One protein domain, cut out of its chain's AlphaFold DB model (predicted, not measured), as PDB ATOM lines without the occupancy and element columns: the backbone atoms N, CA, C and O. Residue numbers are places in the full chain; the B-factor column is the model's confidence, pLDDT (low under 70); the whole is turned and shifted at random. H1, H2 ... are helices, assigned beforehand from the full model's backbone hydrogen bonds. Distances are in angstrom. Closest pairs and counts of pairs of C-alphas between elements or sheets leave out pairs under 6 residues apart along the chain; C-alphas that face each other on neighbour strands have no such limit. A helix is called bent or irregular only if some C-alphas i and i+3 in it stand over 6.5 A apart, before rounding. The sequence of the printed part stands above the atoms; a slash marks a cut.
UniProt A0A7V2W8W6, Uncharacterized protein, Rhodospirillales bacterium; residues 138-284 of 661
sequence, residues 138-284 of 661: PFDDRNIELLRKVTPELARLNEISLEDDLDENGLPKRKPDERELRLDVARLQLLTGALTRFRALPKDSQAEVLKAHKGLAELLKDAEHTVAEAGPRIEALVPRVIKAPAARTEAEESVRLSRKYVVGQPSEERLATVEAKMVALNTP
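This is residues 138 to 284 of the 661 residues of an uncharacterized protein of Rhodospirillales bacterium (UniProt A0A7V2W8W6). This is an elongated body of helices built round H2, which runs through the middle with H1, H4 and H5 packed round it; H2, H4 and H5 make an up-and-down bundle, each running against the one before it. H3 lies at one end, the short H6 and H7 pack on the later part of H2, and the long link of residues 160 to 177 loops out at the other end. The printed part has 147 residues with seven named helices, H1 to H7 in order, and no named strand: the class is all helix. The whole is compact, with a radius of gyration of the C-alphas of 16.0 A, and spans 55 by 31 by 23 A.

Find C-alpha 141 at (55.376, 70.544, 181.405); from there H1, residues 141 to 159, runs 28.6 A, with a kink of 26 degrees near residue 150. H1 is neither bent nor irregular, but only just: C-alphas 149 and 152 are 6.5 A apart. At C-alpha 178, (83.016, 76.699, 167.709), begins H2, residues 178 to 200, 32.6 A long. Next come H3, residues 203 to 212, and H4, residues 216 to 241, 34.1 A long, with a kink of 39 degrees near residue 233. H4 is only just irregular, C-alphas 236 and 239 being 6.9 A apart. H5, residues 245 to 261, runs 24.2 A; H6 is residues 268 to 271, and H7, residues 274 to 280, ends at (69.038, 71.456, 188.586).

Start at H2, the hub, which touches five helices. With residues 184 to 194 alone it touches H1, a hairpin at a steep tilt of 45 degrees; the closest C-alphas, of Asn 143 and Ala 194, are 5.9 A apart. H4 touches H2, closest at the C-alphas of Glu 178 and Val 241, 5.4 A, opposite ways at 36 degrees, only just steep. H5 touches H2 the same way at a shallow 30 degrees, Thr 192 to Ser 258 being the closest C-alphas at 5.4 A. H4, with residues 227 to 239 alone, touches H5 in a hairpin, C-alphas of Gly 231 and Val 255 closest at 5.0 A. H7 touches residues 189 to 197 of H2 alone, closest at the C-alphas of Gly 193 and Ala 280, 4.2 A. H6 touches residues 196 to 200 of H2 alone, closest at the C-alphas of Ala 200 and Leu 271, 5.8 A. H3 touches no helix but is near H2 and H4. In H2, H3, H5 and H7 every O i to N i+4 pair is within hydrogen-bond range, against 9 of 15 in H1 and 18 of 22 in H4; H6 is too short for such a pair.

Look at Glu 168 and Asp 204 for the two C-alphas farthest apart, 55.3 A. The printed part has no cut; the link from H1 to H2 is long. Confidence is low, under 70, at residues 164 to 165 and 171 to 172.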
ATOM      1  N   PRO A 138      60.832  72.935 190.628       91.00
ATOM      2  CA  PRO A 138      59.763  72.191 189.988       91.00
ATOM      3  C   PRO A 138      60.288  71.432 188.767       91.00
ATOM      4  O   PRO A 138      61.226  71.864 188.093       91.00
ATOM      5  N   PHE A 139      59.645  70.306 188.477       94.81
ATOM      6  CA  PHE A 139      59.719  69.637 187.186       94.81
ATOM      7  C   PHE A 139      58.308  69.648 186.596       94.81
ATOM      8  O   PHE A 139      57.428  68.954 187.106       94.81
ATOM      9  N   ASP A 140      58.088  70.480 185.580       94.12
ATOM     10  CA  ASP A 140      56.766  70.746 185.002       94.12
ATOM     11  C   ASP A 140      56.707  70.422 183.493       94.12
ATOM     12  O   ASP A 140      57.657  69.893 182.903       94.12
ATOM     13  N   ASP A 141      55.584  70.748 182.845       94.62
ATOM     14  CA  ASP A 141      55.376  70.544 181.405       94.62
ATOM     15  C   ASP A 141      56.450  71.205 180.528       94.62
ATOM     16  O   ASP A 141      56.776  70.692 179.452       94.62
ATOM     17  N   ARG A 142      57.058  72.309 180.981       91.88
ATOM     18  CA  ARG A 142      58.125  72.993 180.237       91.88
ATOM     19  C   ARG A 142      59.394  72.155 180.225       91.88
ATOM     20  O   ARG A 142      60.079  72.109 179.205       91.88
ATOM     21  N   ASN A 143      59.699  71.446 181.314       94.56
ATOM     22  CA  ASN A 143      60.809  70.495 181.330       94.56
ATOM     23  C   ASN A 143      60.565  69.323 180.376       94.56
ATOM     24  O   ASN A 143      61.497  68.897 179.696       94.56
ATOM     25  N   ILE A 144      59.330  68.829 180.290       96.38
ATOM     26  CA  ILE A 144      58.963  67.744 179.371       96.38
ATOM     27  C   ILE A 144      59.115  68.196 177.915       96.38
ATOM     28  O   ILE A 144      59.693  67.473 177.101       96.38
ATOM     29  N   GLU A 145      58.644  69.399 177.584       95.38
ATOM     30  CA  GLU A 145      58.811  69.969 176.244       95.38
ATOM     31  C   GLU A 145      60.286  70.218 175.908       95.38
ATOM     32  O   GLU A 145      60.740  69.894 174.810       95.38
ATOM     33  N   LEU A 146      61.071  70.699 176.876       94.56
ATOM     34  CA  LEU A 146      62.515  70.842 176.726       94.56
ATOM     35  C   LEU A 146      63.183  69.498 176.420       94.56
ATOM     36  O   LEU A 146      63.976  69.431 175.485       94.56
ATOM     37  N   LEU A 147      62.857  68.428 177.155       96.56
ATOM     38  CA  LEU A 147      63.383  67.086 176.878       96.56
ATOM     39  C   LEU A 147      63.002  66.629 175.463       96.56
ATOM     40  O   LEU A 147      63.851  66.132 174.729       96.56
ATOM     41  N   ARG A 148      61.748  66.840 175.046       97.06
ATOM     42  CA  ARG A 148      61.262  66.456 173.711       97.06
ATOM     43  C   ARG A 148      61.999  67.188 172.590       97.06
ATOM     44  O   ARG A 148      62.322  66.573 171.578       97.06
ATOM     45  N   LYS A 149      62.268  68.481 172.772       96.19
ATOM     46  CA  LYS A 149      62.943  69.317 171.775       96.19
ATOM     47  C   LYS A 149      64.455  69.093 171.749       96.19
ATOM     48  O   LYS A 149      65.037  68.932 170.683       96.19
ATOM     49  N   VAL A 150      65.103  69.102 172.912       96.19
ATOM     50  CA  VAL A 150      66.568  69.178 173.012       96.19
ATOM     51  C   VAL A 150      67.234  67.812 172.847       96.19
ATOM     52  O   VAL A 150      68.320  67.748 172.272       96.19
ATOM     53  N   THR A 151      66.598  66.721 173.285       97.69
ATOM     54  CA  THR A 151      67.137  65.358 173.128       97.69
ATOM     55  C   THR A 151      67.483  65.021 171.671       97.69
ATOM     56  O   THR A 151      68.647  64.714 171.415       97.69
ATOM     57  N   PRO A 152      66.569  65.139 170.683       97.81
ATOM     58  CA  PRO A 152      66.906  64.828 169.292       97.81
ATOM     59  C   PRO A 152      67.909  65.813 168.677       97.81
ATOM     60  O   PRO A 152      68.647  65.435 167.773       97.81
ATOM     61  N   GLU A 153      67.964  67.068 169.137       95.81
ATOM     62  CA  GLU A 153      68.971  68.023 168.664       95.81
ATOM     63  C   GLU A 153      70.380  67.638 169.126       95.81
ATOM     64  O   GLU A 153      71.300  67.644 168.311       95.81
ATOM     65  N   LEU A 154      70.547  67.275 170.404       96.44
ATOM     66  CA  LEU A 154      71.843  66.845 170.934       96.44
ATOM     67  C   LEU A 154      72.264  65.484 170.367       96.44
ATOM     68  O   LEU A 154      73.447  65.271 170.116       96.44
ATOM     69  N   ALA A 155      71.309  64.588 170.103       97.00
ATOM     70  CA  ALA A 155      71.578  63.287 169.492       97.00
ATOM     71  C   ALA A 155      72.238  63.395 168.104       97.00
ATOM     72  O   ALA A 155      72.956  62.484 167.707       97.00
ATOM     73  N   ARG A 156      72.101  64.522 167.387       95.06
ATOM     74  CA  ARG A 156      72.824  64.756 166.119       95.06
ATOM     75  C   ARG A 156      74.339  64.797 166.297       95.06
ATOM     76  O   ARG A 156      75.071  64.450 165.375       95.06
ATOM     77  N   LEU A 157      74.830  65.165 167.484       93.19
ATOM     78  CA  LEU A 157      76.255  65.060 167.797       93.19
ATOM     79  C   LEU A 157      76.726  63.597 167.741       93.19
ATOM     80  O   LEU A 157      77.897  63.330 167.455       93.19
ATOM     81  N   ASN A 158      75.808  62.645 167.952       87.94
ATOM     82  CA  ASN A 158      76.103  61.221 167.880       87.94
ATOM     83  C   ASN A 158      76.250  60.700 166.436       87.94
ATOM     84  O   ASN A 158      76.816  59.627 166.217       87.94
ATOM     85  N   GLU A 159      75.836  61.482 165.441       88.62
ATOM     86  CA  GLU A 159      76.019  61.163 164.021       88.62
ATOM     87  C   GLU A 159      77.438  61.497 163.528       88.62
ATOM     88  O   GLU A 159      77.870  60.980 162.503       88.62
ATOM     89  N   ILE A 160      78.188  62.334 164.258       85.12
ATOM     90  CA  ILE A 160      79.558  62.717 163.893       85.12
ATOM     91  C   ILE A 160      80.514  61.586 164.286       85.12
ATOM     92  O   ILE A 160      80.824  61.430 165.470       85.12
ATOM     93  N   SER A 161      80.990  60.793 163.322       81.75
ATOM     94  CA  SER A 161      81.983  59.748 163.603       81.75
ATOM     95  C   SER A 161      83.320  60.396 163.970       81.75
ATOM     96  O   SER A 161      83.864  61.204 163.222       81.75
ATOM     97  N   LEU A 162      83.869  60.065 165.143       79.88
ATOM     98  CA  LEU A 162      85.195  60.551 165.545       79.88
ATOM     99  C   LEU A 162      86.332  59.788 164.845       79.88
ATOM    100  O   LEU A 162      87.452  60.296 164.810       79.88
ATOM    101  N   GLU A 163      86.047  58.594 164.314       77.62
ATOM    102  CA  GLU A 163      87.032  57.674 163.732       77.62
ATOM    103  C   GLU A 163      86.956  57.631 162.197       77.62
ATOM    104  O   GLU A 163      87.991  57.715 161.539       77.62
ATOM    105  N   ASP A 164      85.752  57.579 161.611       67.44
ATOM    106  CA  ASP A 164      85.576  57.396 160.155       67.44
ATOM    107  C   ASP A 164      85.709  58.690 159.346       67.44
ATOM    108  O   ASP A 164      85.942  58.671 158.132       67.44
ATOM    109  N   ASP A 165      85.575  59.832 160.017       64.44
ATOM    110  CA  ASP A 165      85.647  61.137 159.380       64.44
ATOM    111  C   ASP A 165      87.033  61.758 159.471       64.44
ATOM    112  O   ASP A 165      87.170  62.920 159.148       64.44
ATOM    113  N   LEU A 166      88.093  61.059 159.862       73.81
ATOM    114  CA  LEU A 166      89.413  61.688 159.832       73.81
ATOM    115  C   LEU A 166      89.870  61.928 158.376       73.81
ATOM    116  O   LEU A 166      89.799  61.049 157.515       73.81
ATOM    117  N   ASP A 167      90.281  63.156 158.074       75.56
ATOM    118  CA  ASP A 167      90.961  63.533 156.846       75.56
ATOM    119  C   ASP A 167      92.383  62.956 156.837       75.56
ATOM    120  O   ASP A 167      92.837  62.319 157.791       75.56
ATOM    121  N   GLU A 168      93.112  63.183 155.747       81.88
ATOM    122  CA  GLU A 168      94.485  62.688 155.586       81.88
ATOM    123  C   GLU A 168      95.451  63.197 156.679       81.88
ATOM    124  O   GLU A 168      96.525  62.628 156.865       81.88
ATOM    125  N   ASN A 169      95.059  64.227 157.441       76.25
ATOM    126  CA  ASN A 169      95.823  64.811 158.540       76.25
ATOM    127  C   ASN A 169      95.332  64.362 159.928       76.25
ATOM    128  O   ASN A 169      95.823  64.866 160.942       76.25
ATOM    129  N   GLY A 170      94.365  63.444 160.010       71.62
ATOM    130  CA  GLY A 170      93.793  63.013 161.284       71.62
ATOM    131  C   GLY A 170      92.798  64.014 161.888       71.62
ATOM    132  O   GLY A 170      92.614  64.025 163.109       71.62
ATOM    133  N   LEU A 171      92.174  64.878 161.078       64.50
ATOM    134  CA  LEU A 171      91.162  65.851 161.506       64.50
ATOM    135  C   LEU A 171      89.759  65.454 161.025       64.50
ATOM    136  O   LEU A 171      89.621  65.035 159.889       64.50
ATOM    137  N   PRO A 172      88.688  65.638 161.815       66.88
ATOM    138  CA  PRO A 172      87.326  65.351 161.358       66.88
ATOM    139  C   PRO A 172      86.957  66.142 160.084       66.88
ATOM    140  O   PRO A 172      87.025  67.371 160.080       66.88
ATOM    141  N   LYS A 173      86.502  65.449 159.034       77.31
ATOM    142  CA  LYS A 173      86.041  65.942 157.726       77.31
ATOM    143  C   LYS A 173      84.896  66.919 157.901       77.31
ATOM    144  O   LYS A 173      84.819  67.922 157.198       77.31
ATOM    145  N   ARG A 174      84.026  66.646 158.875       81.38
ATOM    146  CA  ARG A 174      83.033  67.589 159.374       81.38
ATOM    147  C   ARG A 174      83.389  67.974 160.802       81.38
ATOM    148  O   ARG A 174      82.997  67.314 161.761       81.38
ATOM    149  N   LYS A 175      84.150  69.056 160.946       78.62
ATOM    150  CA  LYS A 175      84.397  69.677 162.245       78.62
ATOM    151  C   LYS A 175      83.233  70.628 162.550       78.62
ATOM    152  O   LYS A 175      83.038  71.547 161.754       78.62
ATOM    153  N   PRO A 176      82.481  70.440 163.653       88.06
ATOM    154  CA  PRO A 176      81.528  71.458 164.070       88.06
ATOM    155  C   PRO A 176      82.293  72.751 164.332       88.06
ATOM    156  O   PRO A 176      83.412  72.726 164.870       88.06
ATOM    157  N   ASP A 177      81.719  73.877 163.925       91.19
ATOM    158  CA  ASP A 177      82.323  75.158 164.261       91.19
ATOM    159  C   ASP A 177      82.246  75.407 165.784       91.19
ATOM    160  O   ASP A 177      81.577  74.696 166.546       91.19
ATOM    161  N   GLU A 178      82.989  76.403 166.273       91.50
ATOM    162  CA  GLU A 178      83.016  76.699 167.709       91.50
ATOM    163  C   GLU A 178      81.640  77.109 168.255       91.50
ATOM    164  O   GLU A 178      81.338  76.842 169.418       91.50
ATOM    165  N   ARG A 179      80.780  77.711 167.430       90.44
ATOM    166  CA  ARG A 179      79.434  78.124 167.829       90.44
ATOM    167  C   ARG A 179      78.505  76.917 167.959       90.44
ATOM    168  O   ARG A 179      77.783  76.839 168.953       90.44
ATOM    169  N   GLU A 180      78.542  75.988 167.009       92.19
ATOM    170  CA  GLU A 180      77.788  74.733 167.027       92.19
ATOM    171  C   GLU A 180      78.143  73.905 168.263       92.19
ATOM    172  O   GLU A 180      77.256  73.551 169.039       92.19
ATOM    173  N   LEU A 181      79.437  73.692 168.531       94.62
ATOM    174  CA  LEU A 181      79.844  72.898 169.693       94.62
ATOM    175  C   LEU A 181      79.457  73.566 171.023       94.62
ATOM    176  O   LEU A 181      79.062  72.885 171.968       94.62
ATOM    177  N   ARG A 182      79.537  74.899 171.122       93.62
ATOM    178  CA  ARG A 182      79.059  75.622 172.316       93.62
ATOM    179  C   ARG A 182      77.542  75.493 172.496       93.62
ATOM    180  O   ARG A 182      77.074  75.429 173.633       93.62
ATOM    181  N   LEU A 183      76.779  75.415 171.405       93.44
ATOM    182  CA  LEU A 183      75.346  75.126 171.457       93.44
ATOM    183  C   LEU A 183      75.074  73.701 171.941       93.44
ATOM    184  O   LEU A 183      74.205  73.519 172.791       93.44
ATOM    185  N   ASP A 184      75.862  72.719 171.516       95.56
ATOM    186  CA  ASP A 184      75.745  71.346 172.019       95.56
ATOM    187  C   ASP A 184      76.106  71.229 173.506       95.56
ATOM    188  O   ASP A 184      75.421  70.535 174.256       95.56
ATOM    189  N   VAL A 185      77.100  71.988 173.981       95.31
ATOM    190  CA  VAL A 185      77.398  72.110 175.421       95.31
ATOM    191  C   VAL A 185      76.204  72.694 176.184       95.31
ATOM    192  O   VAL A 185      75.833  72.174 177.238       95.31
ATOM    193  N   ALA A 186      75.559  73.740 175.660       94.25
ATOM    194  CA  ALA A 186      74.374  74.328 176.285       94.25
ATOM    195  C   ALA A 186      73.189  73.342 176.319       94.25
ATOM    196  O   ALA A 186      72.508  73.231 177.341       94.25
ATOM    197  N   ARG A 187      72.965  72.584 175.238       95.25
ATOM    198  CA  ARG A 187      71.956  71.511 175.176       95.25
ATOM    199  C   ARG A 187      72.236  70.412 176.200       95.25
ATOM    200  O   ARG A 187      71.326  70.021 176.930       95.25
ATOM    201  N   LEU A 188      73.492  69.970 176.307       96.75
ATOM    202  CA  LEU A 188      73.931  68.998 177.311       96.75
ATOM    203  C   LEU A 188      73.597  69.485 178.727       96.75
ATOM    204  O   LEU A 188      73.035  68.728 179.518       96.75
ATOM    205  N   GLN A 189      73.904  70.744 179.049       95.44
ATOM    206  CA  GLN A 189      73.596  71.331 180.357       95.44
ATOM    207  C   GLN A 189      72.090  71.399 180.632       95.44
ATOM    208  O   GLN A 189      71.672  71.081 181.743       95.44
ATOM    209  N   LEU A 190      71.276  71.782 179.644       94.50
ATOM    210  CA  LEU A 190      69.819  71.861 179.787       94.50
ATOM    211  C   LEU A 190      69.188  70.490 180.054       94.50
ATOM    212  O   LEU A 190      68.378  70.361 180.975       94.50
ATOM    213  N   LEU A 191      69.581  69.461 179.292       96.69
ATOM    214  CA  LEU A 191      69.135  68.086 179.540       96.69
ATOM    215  C   LEU A 191      69.618  67.595 180.904       96.69
ATOM    216  O   LEU A 191      68.844  67.011 181.658       96.69
ATOM    217  N   THR A 192      70.870  67.899 181.253       97.00
ATOM    218  CA  THR A 192      71.441  67.552 182.558       97.00
ATOM    219  C   THR A 192      70.637  68.173 183.696       97.00
ATOM    220  O   THR A 192      70.271  67.471 184.639       97.00
ATOM    221  N   GLY A 193      70.296  69.458 183.599       95.88
ATOM    222  CA  GLY A 193      69.469  70.143 184.585       95.88
ATOM    223  C   GLY A 193      68.063  69.555 184.672       95.88
ATOM    224  O   GLY A 193      67.608  69.246 185.768       95.88
ATOM    225  N   ALA A 194      67.385  69.326 183.542       96.50
ATOM    226  CA  ALA A 194      66.039  68.742 183.520       96.50
ATOM    227  C   ALA A 194      65.988  67.325 184.120       96.50
ATOM    228  O   ALA A 194      65.124  67.043 184.949       96.50
ATOM    229  N   LEU A 195      66.942  66.460 183.767       97.69
ATOM    230  CA  LEU A 195      67.044  65.109 184.325       97.69
ATOM    231  C   LEU A 195      67.369  65.140 185.823       97.69
ATOM    232  O   LEU A 195      66.786  64.384 186.599       97.69
ATOM    233  N   THR A 196      68.246  66.054 186.250       96.94
ATOM    234  CA  THR A 196      68.580  66.233 187.671       96.94
ATOM    235  C   THR A 196      67.367  66.716 188.471       96.94
ATOM    236  O   THR A 196      67.121  66.187 189.551       96.94
ATOM    237  N   ARG A 197      66.558  67.646 187.933       96.56
ATOM    238  CA  ARG A 197      65.293  68.091 188.554       96.56
ATOM    239  C   ARG A 197      64.326  66.932 188.774       96.56
ATOM    240  O   ARG A 197      63.864  66.748 189.893       96.56
ATOM    241  N   PHE A 198      64.059  66.137 187.733       97.56
ATOM    242  CA  PHE A 198      63.154  64.990 187.839       97.56
ATOM    243  C   PHE A 198      63.623  64.008 188.917       97.56
ATOM    244  O   PHE A 198      62.840  63.581 189.760       97.56
ATOM    245  N   ARG A 199      64.922  63.691 188.932       97.12
ATOM    246  CA  ARG A 199      65.508  62.753 189.898       97.12
ATOM    247  C   ARG A 199      65.533  63.287 191.326       97.12
ATOM    248  O   ARG A 199      65.480  62.490 192.257       97.12
ATOM    249  N   ALA A 200      65.621  64.603 191.501       95.69
ATOM    250  CA  ALA A 200      65.588  65.250 192.808       95.69
ATOM    251  C   ALA A 200      64.176  65.306 193.421       95.69
ATOM    252  O   ALA A 200      64.049  65.610 194.607       95.69
ATOM    253  N   LEU A 201      63.117  65.009 192.652       96.12
ATOM    254  CA  LEU A 201      61.765  64.897 193.196       96.12
ATOM    255  C   LEU A 201      61.660  63.728 194.192       96.12
ATOM    256  O   LEU A 201      62.293  62.688 193.983       96.12
ATOM    257  N   PRO A 202      60.789  63.827 195.212       95.50
ATOM    258  CA  PRO A 202      60.385  62.671 196.006       95.50
ATOM    259  C   PRO A 202      59.855  61.536 195.115       95.50
ATOM    260  O   PRO A 202      59.192  61.793 194.109       95.50
ATOM    261  N   LYS A 203      60.104  60.273 195.486       96.19
ATOM    262  CA  LYS A 203      59.717  59.095 194.679       96.19
ATOM    263  C   LYS A 203      58.222  59.044 194.360       96.19
ATOM    264  O   LYS A 203      57.855  58.690 193.242       96.19
ATOM    265  N   ASP A 204      57.381  59.443 195.310       97.06
ATOM    266  CA  ASP A 204      55.930  59.496 195.113       97.06
ATOM    267  C   ASP A 204      55.563  60.536 194.044       97.06
ATOM    268  O   ASP A 204      54.830  60.228 193.106       97.06
ATOM    269  N   SER A 205      56.176  61.724 194.095       96.44
ATOM    270  CA  SER A 205      56.003  62.767 193.077       96.44
ATOM    271  C   SER A 205      56.538  62.340 191.706       96.44
ATOM    272  O   SER A 205      55.911  62.631 190.690       96.44
ATOM    273  N   GLN A 206      57.655  61.602 191.641       97.38
ATOM    274  CA  GLN A 206      58.137  61.025 190.376       97.38
ATOM    275  C   GLN A 206      57.094  60.074 189.775       97.38
ATOM    276  O   GLN A 206      56.799  60.157 188.583       97.38
ATOM    277  N   ALA A 207      56.512  59.190 190.591       97.88
ATOM    278  CA  ALA A 207      55.484  58.255 190.142       97.88
ATOM    279  C   ALA A 207      54.213  58.979 189.662       97.88
ATOM    280  O   ALA A 207      53.631  58.585 188.649       97.88
ATOM    281  N   GLU A 208      53.807  60.052 190.343       97.62
ATOM    282  CA  GLU A 208      52.684  60.901 189.930       97.62
ATOM    283  C   GLU A 208      52.935  61.571 188.577       97.62
ATOM    284  O   GLU A 208      52.097  61.463 187.680       97.62
ATOM    285  N   VAL A 209      54.107  62.186 188.389       97.38
ATOM    286  CA  VAL A 209      54.494  62.830 187.122       97.38
ATOM    287  C   VAL A 209      54.558  61.803 185.984       97.38
ATOM    288  O   VAL A 209      54.000  62.025 184.909       97.38
ATOM    289  N   LEU A 210      55.153  60.628 186.213       98.06
ATOM    290  CA  LEU A 210      55.194  59.550 185.214       98.06
ATOM    291  C   LEU A 210      53.796  59.034 184.846       98.06
ATOM    292  O   LEU A 210      53.545  58.691 183.690       98.06
ATOM    293  N   LYS A 211      52.875  58.984 185.812       97.94
ATOM    294  CA  LYS A 211      51.482  58.584 185.580       97.94
ATOM    295  C   LYS A 211      50.702  59.654 184.812       97.94
ATOM    296  O   LYS A 211      49.864  59.300 183.981       97.94
ATOM    297  N   ALA A 212      50.963  60.932 185.085       98.00
ATOM    298  CA  ALA A 212      50.309  62.062 184.430       98.00
ATOM    299  C   ALA A 212      50.722  62.206 182.952       98.00
ATOM    300  O   ALA A 212      49.883  62.537 182.113       98.00
ATOM    301  N   HIS A 213      51.974  61.886 182.607       97.81
ATOM    302  CA  HIS A 213      52.520  62.088 181.261       97.81
ATOM    303  C   HIS A 213      52.904  60.769 180.581       97.81
ATOM    304  O   HIS A 213      53.999  60.229 180.758       97.81
ATOM    305  N   LYS A 214      52.008  60.259 179.727       97.88
ATOM    306  CA  LYS A 214      52.266  59.049 178.928       97.88
ATOM    307  C   LYS A 214      53.507  59.225 178.044       97.88
ATOM    308  O   LYS A 214      53.624  60.212 177.326       97.88
ATOM    309  N   GLY A 215      54.404  58.238 178.072       97.12
ATOM    310  CA  GLY A 215      55.643  58.233 177.283       97.12
ATOM    311  C   GLY A 215      56.818  58.980 177.923       97.12
ATOM    312  O   GLY A 215      57.929  58.887 177.411       97.12
ATOM    313  N   LEU A 216      56.618  59.663 179.058       97.69
ATOM    314  CA  LEU A 216      57.697  60.388 179.733       97.69
ATOM    315  C   LEU A 216      58.826  59.460 180.208       97.69
ATOM    316  O   LEU A 216      59.987  59.837 180.123       97.69
ATOM    317  N   ALA A 217      58.504  58.243 180.658       98.00
ATOM    318  CA  ALA A 217      59.510  57.270 181.092       98.00
ATOM    319  C   ALA A 217      60.523  56.932 179.982       98.00
ATOM    320  O   ALA A 217      61.726  56.935 180.232       98.00
ATOM    321  N   GLU A 218      60.043  56.691 178.757       98.12
ATOM    322  CA  GLU A 218      60.918  56.421 177.608       98.12
ATOM    323  C   GLU A 218      61.682  57.682 177.197       98.12
ATOM    324  O   GLU A 218      62.890  57.624 177.013       98.12
ATOM    325  N   LEU A 219      61.031  58.853 177.186       97.88
ATOM    326  CA  LEU A 219      61.707  60.118 176.879       97.88
ATOM    327  C   LEU A 219      62.851  60.435 177.861       97.88
ATOM    328  O   LEU A 219      63.905  60.913 177.446       97.88
ATOM    329  N   LEU A 220      62.661  60.178 179.160       97.75
ATOM    330  CA  LEU A 220      63.703  60.349 180.180       97.75
ATOM    331  C   LEU A 220      64.878  59.395 179.943       97.75
ATOM    332  O   LEU A 220      66.031  59.799 180.085       97.75
ATOM    333  N   LYS A 221      64.589  58.149 179.560       97.75
ATOM    334  CA  LYS A 221      65.597  57.133 179.244       97.75
ATOM    335  C   LYS A 221      66.384  57.489 177.979       97.75
ATOM    336  O   LYS A 221      67.609  57.392 177.986       97.75
ATOM    337  N   ASP A 222      65.704  57.958 176.936       97.75
ATOM    338  CA  ASP A 222      66.324  58.427 175.692       97.75
ATOM    339  C   ASP A 222      67.215  59.651 175.941       97.75
ATOM    340  O   ASP A 222      68.337  59.733 175.435       97.75
ATOM    341  N   ALA A 223      66.750  60.592 176.768       97.38
ATOM    342  CA  ALA A 223      67.530  61.757 177.167       97.38
ATOM    343  C   ALA A 223      68.772  61.369 177.988       97.38
ATOM    344  O   ALA A 223      69.858  61.890 177.732       97.38
ATOM    345  N   GLU A 224      68.649  60.436 178.939       97.81
ATOM    346  CA  GLU A 224      69.787  59.908 179.704       97.81
ATOM    347  C   GLU A 224      70.818  59.240 178.790       97.81
ATOM    348  O   GLU A 224      72.014  59.529 178.894       97.81
ATOM    349  N   HIS A 225      70.360  58.398 177.862       97.44
ATOM    350  CA  HIS A 225      71.224  57.751 176.882       97.44
ATOM    351  C   HIS A 225      71.942  58.780 175.996       97.44
ATOM    352  O   HIS A 225      73.165  58.731 175.861       97.44
ATOM    353  N   THR A 226      71.212  59.780 175.495       97.31
ATOM    354  CA  THR A 226      71.767  60.864 174.670       97.31
ATOM    355  C   THR A 226      72.843  61.651 175.420       97.31
ATOM    356  O   THR A 226      73.914  61.911 174.877       97.31
ATOM    357  N   VAL A 227      72.599  62.001 176.687       97.19
ATOM    358  CA  VAL A 227      73.575  62.689 177.547       97.19
ATOM    359  C   VAL A 227      74.823  61.828 177.778       97.19
ATOM    360  O   VAL A 227      75.943  62.351 177.743       97.19
ATOM    361  N   ALA A 228      74.648  60.521 177.992       97.12
ATOM    362  CA  ALA A 228      75.748  59.585 178.211       97.12
ATOM    363  C   ALA A 228      76.656  59.447 176.975       97.12
ATOM    364  O   ALA A 228      77.878  59.401 177.123       97.12
ATOM    365  N   GLU A 229      76.078  59.433 175.771       96.50
ATOM    366  CA  GLU A 229      76.818  59.340 174.506       96.50
ATOM    367  C   GLU A 229      77.455  60.668 174.072       96.50
ATOM    368  O   GLU A 229      78.603  60.690 173.616       96.50
ATOM    369  N   ALA A 230      76.747  61.788 174.247       96.44
ATOM    370  CA  ALA A 230      77.226  63.104 173.831       96.44
ATOM    371  C   ALA A 230      78.418  63.584 174.677       96.44
ATOM    372  O   ALA A 230      79.326  64.235 174.160       96.44
ATOM    373  N   GLY A 231      78.452  63.248 175.973       96.56
ATOM    374  CA  GLY A 231      79.487  63.705 176.905       96.56
ATOM    375  C   GLY A 231      80.929  63.419 176.443       96.56
ATOM    376  O   GLY A 231      81.699  64.364 176.267       96.56
ATOM    377  N   PRO A 232      81.316  62.147 176.216       96.25
ATOM    378  CA  PRO A 232      82.636  61.791 175.686       96.25
ATOM    379  C   PRO A 232      82.985  62.479 174.355       96.25
ATOM    380  O   PRO A 232      84.141  62.839 174.137       96.25
ATOM    381  N   ARG A 233      82.000  62.701 173.475       95.06
ATOM    382  CA  ARG A 233      82.219  63.365 172.180       95.06
ATOM    383  C   ARG A 233      82.536  64.843 172.351       95.06
ATOM    384  O   ARG A 233      83.503  65.328 171.768       95.06
ATOM    385  N   ILE A 234      81.771  65.539 173.193       96.00
ATOM    386  CA  ILE A 234      82.056  66.928 173.567       96.00
ATOM    387  C   ILE A 234      83.462  67.014 174.164       96.00
ATOM    388  O   ILE A 234      84.268  67.809 173.693       96.00
ATOM    389  N   GLU A 235      83.796  66.156 175.128       95.94
ATOM    390  CA  GLU A 235      85.120  66.128 175.768       95.94
ATOM    391  C   GLU A 235      86.265  65.957 174.751       95.94
ATOM    392  O   GLU A 235      87.272  66.660 174.833       95.94
ATOM    393  N   ALA A 236      86.092  65.103 173.737       93.75
ATOM    394  CA  ALA A 236      87.073  64.915 172.667       93.75
ATOM    395  C   ALA A 236      87.187  66.121 171.707       93.75
ATOM    396  O   ALA A 236      88.278  66.427 171.211       93.75
ATOM    397  N   LEU A 237      86.075  66.811 171.427       93.50
ATOM    398  CA  LEU A 237      86.015  67.936 170.487       93.50
ATOM    399  C   LEU A 237      86.463  69.268 171.107       93.50
ATOM    400  O   LEU A 237      87.089  70.082 170.423       93.50
ATOM    401  N   VAL A 238      86.193  69.491 172.396       95.06
ATOM    402  CA  VAL A 238      86.472  70.745 173.121       95.06
ATOM    403  C   VAL A 238      87.899  71.275 172.931       95.06
ATOM    404  O   VAL A 238      88.024  72.427 172.505       95.06
ATOM    405  N   PRO A 239      88.983  70.506 173.168       95.00
ATOM    406  CA  PRO A 239      90.343  71.033 173.025       95.00
ATOM    407  C   PRO A 239      90.698  71.407 171.576       95.00
ATOM    408  O   PRO A 239      91.604  72.212 171.356       95.00
ATOM    409  N   ARG A 240      89.983  70.847 170.590       91.69
ATOM    410  CA  ARG A 240      90.223  71.045 169.152       91.69
ATOM    411  C   ARG A 240      89.411  72.198 168.566       91.69
ATOM    412  O   ARG A 240      89.839  72.807 167.583       91.69
ATOM    413  N   VAL A 241      88.216  72.438 169.097       92.56
ATOM    414  CA  VAL A 241      87.219  73.351 168.523       92.56
ATOM    415  C   VAL A 241      87.117  74.639 169.335       92.56
ATOM    416  O   VAL A 241      87.211  75.717 168.761       92.56
ATOM    417  N   ILE A 242      86.972  74.547 170.660       93.12
ATOM    418  CA  ILE A 242      86.809  75.725 171.514       93.12
ATOM    419  C   ILE A 242      88.185  76.332 171.764       93.12
ATOM    420  O   ILE A 242      89.070  75.638 172.257       93.12
ATOM    421  N   LYS A 243      88.404  77.613 171.460       90.88
ATOM    422  CA  LYS A 243      89.701  78.276 171.713       90.88
ATOM    423  C   LYS A 243      89.755  78.930 173.090       90.88
ATOM    424  O   LYS A 243      90.780  78.878 173.767       90.88
ATOM    425  N   ALA A 244      88.648  79.536 173.510       86.31
ATOM    426  CA  ALA A 244      88.586  80.309 174.743       86.31
ATOM    427  C   ALA A 244      88.703  79.399 175.986       86.31
ATOM    428  O   ALA A 244      87.850  78.529 176.177       86.31
ATOM    429  N   PRO A 245      89.682  79.619 176.890       87.00
ATOM    430  CA  PRO A 245      89.875  78.750 178.054       87.00
ATOM    431  C   PRO A 245      88.646  78.656 178.968       87.00
ATOM    432  O   PRO A 245      88.348  77.582 179.469       87.00
ATOM    433  N   ALA A 246      87.899  79.753 179.143       85.00
ATOM    434  CA  ALA A 246      86.696  79.756 179.978       85.00
ATOM    435  C   ALA A 246      85.589  78.852 179.405       85.00
ATOM    436  O   ALA A 246      84.990  78.075 180.141       85.00
ATOM    437  N   ALA A 247      85.375  78.901 178.087       89.44
ATOM    438  CA  ALA A 247      84.403  78.049 177.408       89.44
ATOM    439  C   ALA A 247      84.832  76.569 177.415       89.44
ATOM    440  O   ALA A 247      83.978  75.691 177.515       89.44
ATOM    441  N   ARG A 248      86.144  76.276 177.372       92.81
ATOM    442  CA  ARG A 248      86.655  74.904 177.553       92.81
ATOM    443  C   ARG A 248      86.337  74.366 178.941       92.81
ATOM    444  O   ARG A 248      85.723  73.313 179.043       92.81
ATOM    445  N   THR A 249      86.695  75.115 179.988       90.88
ATOM    446  CA  THR A 249      86.391  74.737 181.376       90.88
ATOM    447  C   THR A 249      84.891  74.533 181.561       90.88
ATOM    448  O   THR A 249      84.479  73.564 182.186       90.88
ATOM    449  N   GLU A 250      84.053  75.403 180.993       91.19
ATOM    450  CA  GLU A 250      82.604  75.224 181.047       91.19
ATOM    451  C   GLU A 250      82.146  73.917 180.387       91.19
ATOM    452  O   GLU A 250      81.353  73.184 180.980       91.19
ATOM    453  N   ALA A 251      82.642  73.601 179.192       94.56
ATOM    454  CA  ALA A 251      82.277  72.383 178.481       94.56
ATOM    455  C   ALA A 251      82.729  71.116 179.225       94.56
ATOM    456  O   ALA A 251      81.923  70.211 179.442       94.56
ATOM    457  N   GLU A 252      83.980  71.082 179.686       95.00
ATOM    458  CA  GLU A 252      84.543  69.979 180.475       95.00
ATOM    459  C   GLU A 252      83.739  69.740 181.760       95.00
ATOM    460  O   GLU A 252      83.369  68.609 182.081       95.00
ATOM    461  N   GLU A 253      83.399  70.811 182.478       94.50
ATOM    462  CA  GLU A 253      82.617  70.714 183.708       94.50
ATOM    463  C   GLU A 253      81.168  70.313 183.447       94.50
ATOM    464  O   GLU A 253      80.589  69.571 184.236       94.50
ATOM    465  N   SER A 254      80.599  70.708 182.310       94.94
ATOM    466  CA  SER A 254      79.267  70.256 181.893       94.94
ATOM    467  C   SER A 254      79.233  68.748 181.660       94.94
ATOM    468  O   SER A 254      78.315  68.082 182.132       94.94
ATOM    469  N   VAL A 255      80.258  68.197 181.001       96.62
ATOM    470  CA  VAL A 255      80.415  66.745 180.806       96.62
ATOM    471  C   VAL A 255      80.647  66.032 182.140       96.62
ATOM    472  O   VAL A 255      80.054  64.985 182.403       96.62
ATOM    473  N   ARG A 256      81.481  66.593 183.025       96.25
ATOM    474  CA  ARG A 256      81.719  66.010 184.353       96.25
ATOM    475  C   ARG A 256      80.430  65.951 185.177       96.25
ATOM    476  O   ARG A 256      80.141  64.923 185.792       96.25
ATOM    477  N   LEU A 257      79.663  67.039 185.202       95.38
ATOM    478  CA  LEU A 257      78.420  67.143 185.966       95.38
ATOM    479  C   LEU A 257      77.319  66.256 185.383       95.38
ATOM    480  O   LEU A 257      76.602  65.613 186.150       95.38
ATOM    481  N   SER A 258      77.231  66.138 184.055       96.62
ATOM    482  CA  SER A 258      76.289  65.218 183.415       96.62
ATOM    483  C   SER A 258      76.597  63.763 183.778       96.62
ATOM    484  O   SER A 258      75.709  63.035 184.218       96.62
ATOM    485  N   ARG A 259      77.871  63.351 183.752       96.94
ATOM    486  CA  ARG A 259      78.284  62.026 184.249       96.94
ATOM    487  C   ARG A 259      77.943  61.823 185.726       96.94
ATOM    488  O   ARG A 259      77.507  60.744 186.104       96.94
ATOM    489  N   LYS A 260      78.127  62.848 186.565       96.12
ATOM    490  CA  LYS A 260      77.915  62.755 188.020       96.12
ATOM    491  C   LYS A 260      76.439  62.612 188.416       96.12
ATOM    492  O   LYS A 260      76.154  61.884 189.372       96.12
ATOM    493  N   TYR A 261      75.535  63.318 187.732       96.81
ATOM    494  CA  TYR A 261      74.124  63.445 188.131       96.81
ATOM    495  C   TYR A 261      73.126  62.764 187.183       96.81
ATOM    496  O   TYR A 261      72.001  62.472 187.592       96.81
ATOM    497  N   VAL A 262      73.531  62.459 185.947       96.62
ATOM    498  CA  VAL A 262      72.671  61.822 184.937       96.62
ATOM    499  C   VAL A 262      73.094  60.390 184.645       96.62
ATOM    500  O   VAL A 262      72.250  59.505 184.642       96.62
ATOM    501  N   VAL A 263      74.377  60.122 184.421       93.88
ATOM    502  CA  VAL A 263      74.796  58.771 184.021       93.88
ATOM    503  C   VAL A 263      74.735  57.820 185.224       93.88
ATOM    504  O   VAL A 263      75.514  57.942 186.169       93.88
ATOM    505  N   GLY A 264      73.801  56.864 185.186       92.19
ATOM    506  CA  GLY A 264      73.543  55.917 186.274       92.19
ATOM    507  C   GLY A 264      72.511  56.425 187.285       92.19
ATOM    508  O   GLY A 264      71.849  57.436 187.067       92.19
ATOM    509  N   GLN A 265      72.361  55.717 188.410       92.44
ATOM    510  CA  GLN A 265      71.421  56.081 189.480       92.44
ATOM    511  C   GLN A 265      72.155  56.816 190.616       92.44
ATOM    512  O   GLN A 265      72.768  56.161 191.463       92.44
ATOM    513  N   PRO A 266      72.157  58.165 190.648       94.38
ATOM    514  CA  PRO A 266      72.740  58.910 191.759       94.38
ATOM    515  C   PRO A 266      71.964  58.633 193.055       94.38
ATOM    516  O   PRO A 266      70.747  58.462 193.036       94.38
ATOM    517  N   SER A 267      72.664  58.609 194.192       96.31
ATOM    518  CA  SER A 267      72.017  58.484 195.501       96.31
ATOM    519  C   SER A 267      71.210  59.740 195.852       96.31
ATOM    520  O   SER A 267      71.535  60.843 195.406       96.31
ATOM    521  N   GLU A 268      70.194  59.589 196.705       95.12
ATOM    522  CA  GLU A 268      69.402  60.717 197.227       95.12
ATOM    523  C   GLU A 268      70.295  61.749 197.937       95.12
ATOM    524  O   GLU A 268      70.166  62.947 197.702       95.12
ATOM    525  N   GLU A 269      71.286  61.291 198.710       95.25
ATOM    526  CA  GLU A 269      72.286  62.155 199.356       95.25
ATOM    527  C   GLU A 269      73.073  62.992 198.338       95.25
ATOM    528  O   GLU A 269      73.297  64.186 198.535       95.25
ATOM    529  N   ARG A 270      73.446  62.396 197.198       95.00
ATOM    530  CA  ARG A 270      74.164  63.103 196.133       95.00
ATOM    531  C   ARG A 270      73.292  64.184 195.493       95.00
ATOM    532  O   ARG A 270      73.800  65.266 195.202       95.00
ATOM    533  N   LEU A 271      72.004  63.912 195.291       95.44
ATOM    534  CA  LEU A 271      71.041  64.873 194.743       95.44
ATOM    535  C   LEU A 271      70.658  65.981 195.740       95.44
ATOM    536  O   LEU A 271      70.237  67.055 195.319       95.44
ATOM    537  N   ALA A 272      70.850  65.757 197.042       93.50
ATOM    538  CA  ALA A 272      70.602  66.758 198.078       93.50
ATOM    539  C   ALA A 272      71.701  67.839 198.175       93.50
ATOM    540  O   ALA A 272      71.485  68.874 198.812       93.50
ATOM    541  N   THR A 273      72.863  67.627 197.546       93.56
ATOM    542  CA  THR A 273      73.998  68.564 197.585       93.56
ATOM    543  C   THR A 273      73.688  69.912 196.924       93.56
ATOM    544  O   THR A 273      72.873  70.007 196.003       93.56
ATOM    545  N   VAL A 274      74.387  70.972 197.350       92.25
ATOM    546  CA  VAL A 274      74.288  72.303 196.724       92.25
ATOM    547  C   VAL A 274      74.644  72.233 195.236       92.25
ATOM    548  O   VAL A 274      73.910  72.780 194.418       92.25
ATOM    549  N   GLU A 275      75.705  71.509 194.859       92.88
ATOM    550  CA  GLU A 275      76.111  71.350 193.453       92.88
ATOM    551  C   GLU A 275      74.984  70.728 192.606       92.88
ATOM    552  O   GLU A 275      74.680  71.244 191.530       92.88
ATOM    553  N   ALA A 276      74.305  69.683 193.100       94.75
ATOM    554  CA  ALA A 276      73.171  69.070 192.406       94.75
ATOM    555  C   ALA A 276      71.998  70.043 192.223       94.75
ATOM    556  O   ALA A 276      71.432  70.132 191.132       94.75
ATOM    557  N   LYS A 277      71.663  70.818 193.263       94.75
ATOM    558  CA  LYS A 277      70.610  71.843 193.190       94.75
ATOM    559  C   LYS A 277      70.966  72.952 192.193       94.75
ATOM    560  O   LYS A 277      70.110  73.387 191.429       94.75
ATOM    561  N   MET A 278      72.231  73.364 192.132       93.50
ATOM    562  CA  MET A 278      72.707  74.353 191.156       93.50
ATOM    563  C   MET A 278      72.655  73.814 189.715       93.50
ATOM    564  O   MET A 278      72.208  74.515 188.804       93.50
ATOM    565  N   VAL A 279      73.018  72.541 189.502       94.50
ATOM    566  CA  VAL A 279      72.837  71.843 188.214       94.50
ATOM    567  C   VAL A 279      71.359  71.783 187.827       94.50
ATOM    568  O   VAL A 279      71.006  72.120 186.697       94.50
ATOM    569  N   ALA A 280      70.484  71.439 188.773       95.00
ATOM    570  CA  ALA A 280      69.038  71.456 188.586       95.00
ATOM    571  C   ALA A 280      68.494  72.866 188.293       95.00
ATOM    572  O   ALA A 280      67.416  72.990 187.736       95.00
ATOM    573  N   LEU A 281      69.223  73.944 188.582       93.00
ATOM    574  CA  LEU A 281      68.870  75.319 188.198       93.00
ATOM    575  C   LEU A 281      69.545  75.765 186.887       93.00
ATOM    576  O   LEU A 281      69.663  76.962 186.629       93.00
ATOM    577  N   ASN A 282      70.020  74.823 186.059       92.25
ATOM    578  CA  ASN A 282      70.775  75.089 184.822       92.25
ATOM    579  C   ASN A 282      72.005  75.999 185.034       92.25
ATOM    580  O   ASN A 282      72.512  76.620 184.092       92.25
ATOM    581  N   THR A 283      72.505  76.069 186.269       90.50
ATOM    582  CA  THR A 283      73.651  76.886 186.670       90.50
ATOM    583  C   THR A 283      74.721  75.951 187.222       90.50
ATOM    584  O   THR A 283      74.983  75.965 188.420       90.50
ATOM    585  N   PRO A 284      75.307  75.071 186.387       84.44
ATOM    586  CA  PRO A 284      76.370  74.190 186.844       84.44
ATOM    587  C   PRO A 284      77.509  75.034 187.421       84.44
ATOM    588  O   PRO A 284      78.022  75.922 186.740       84.44
TER     589      PRO A 284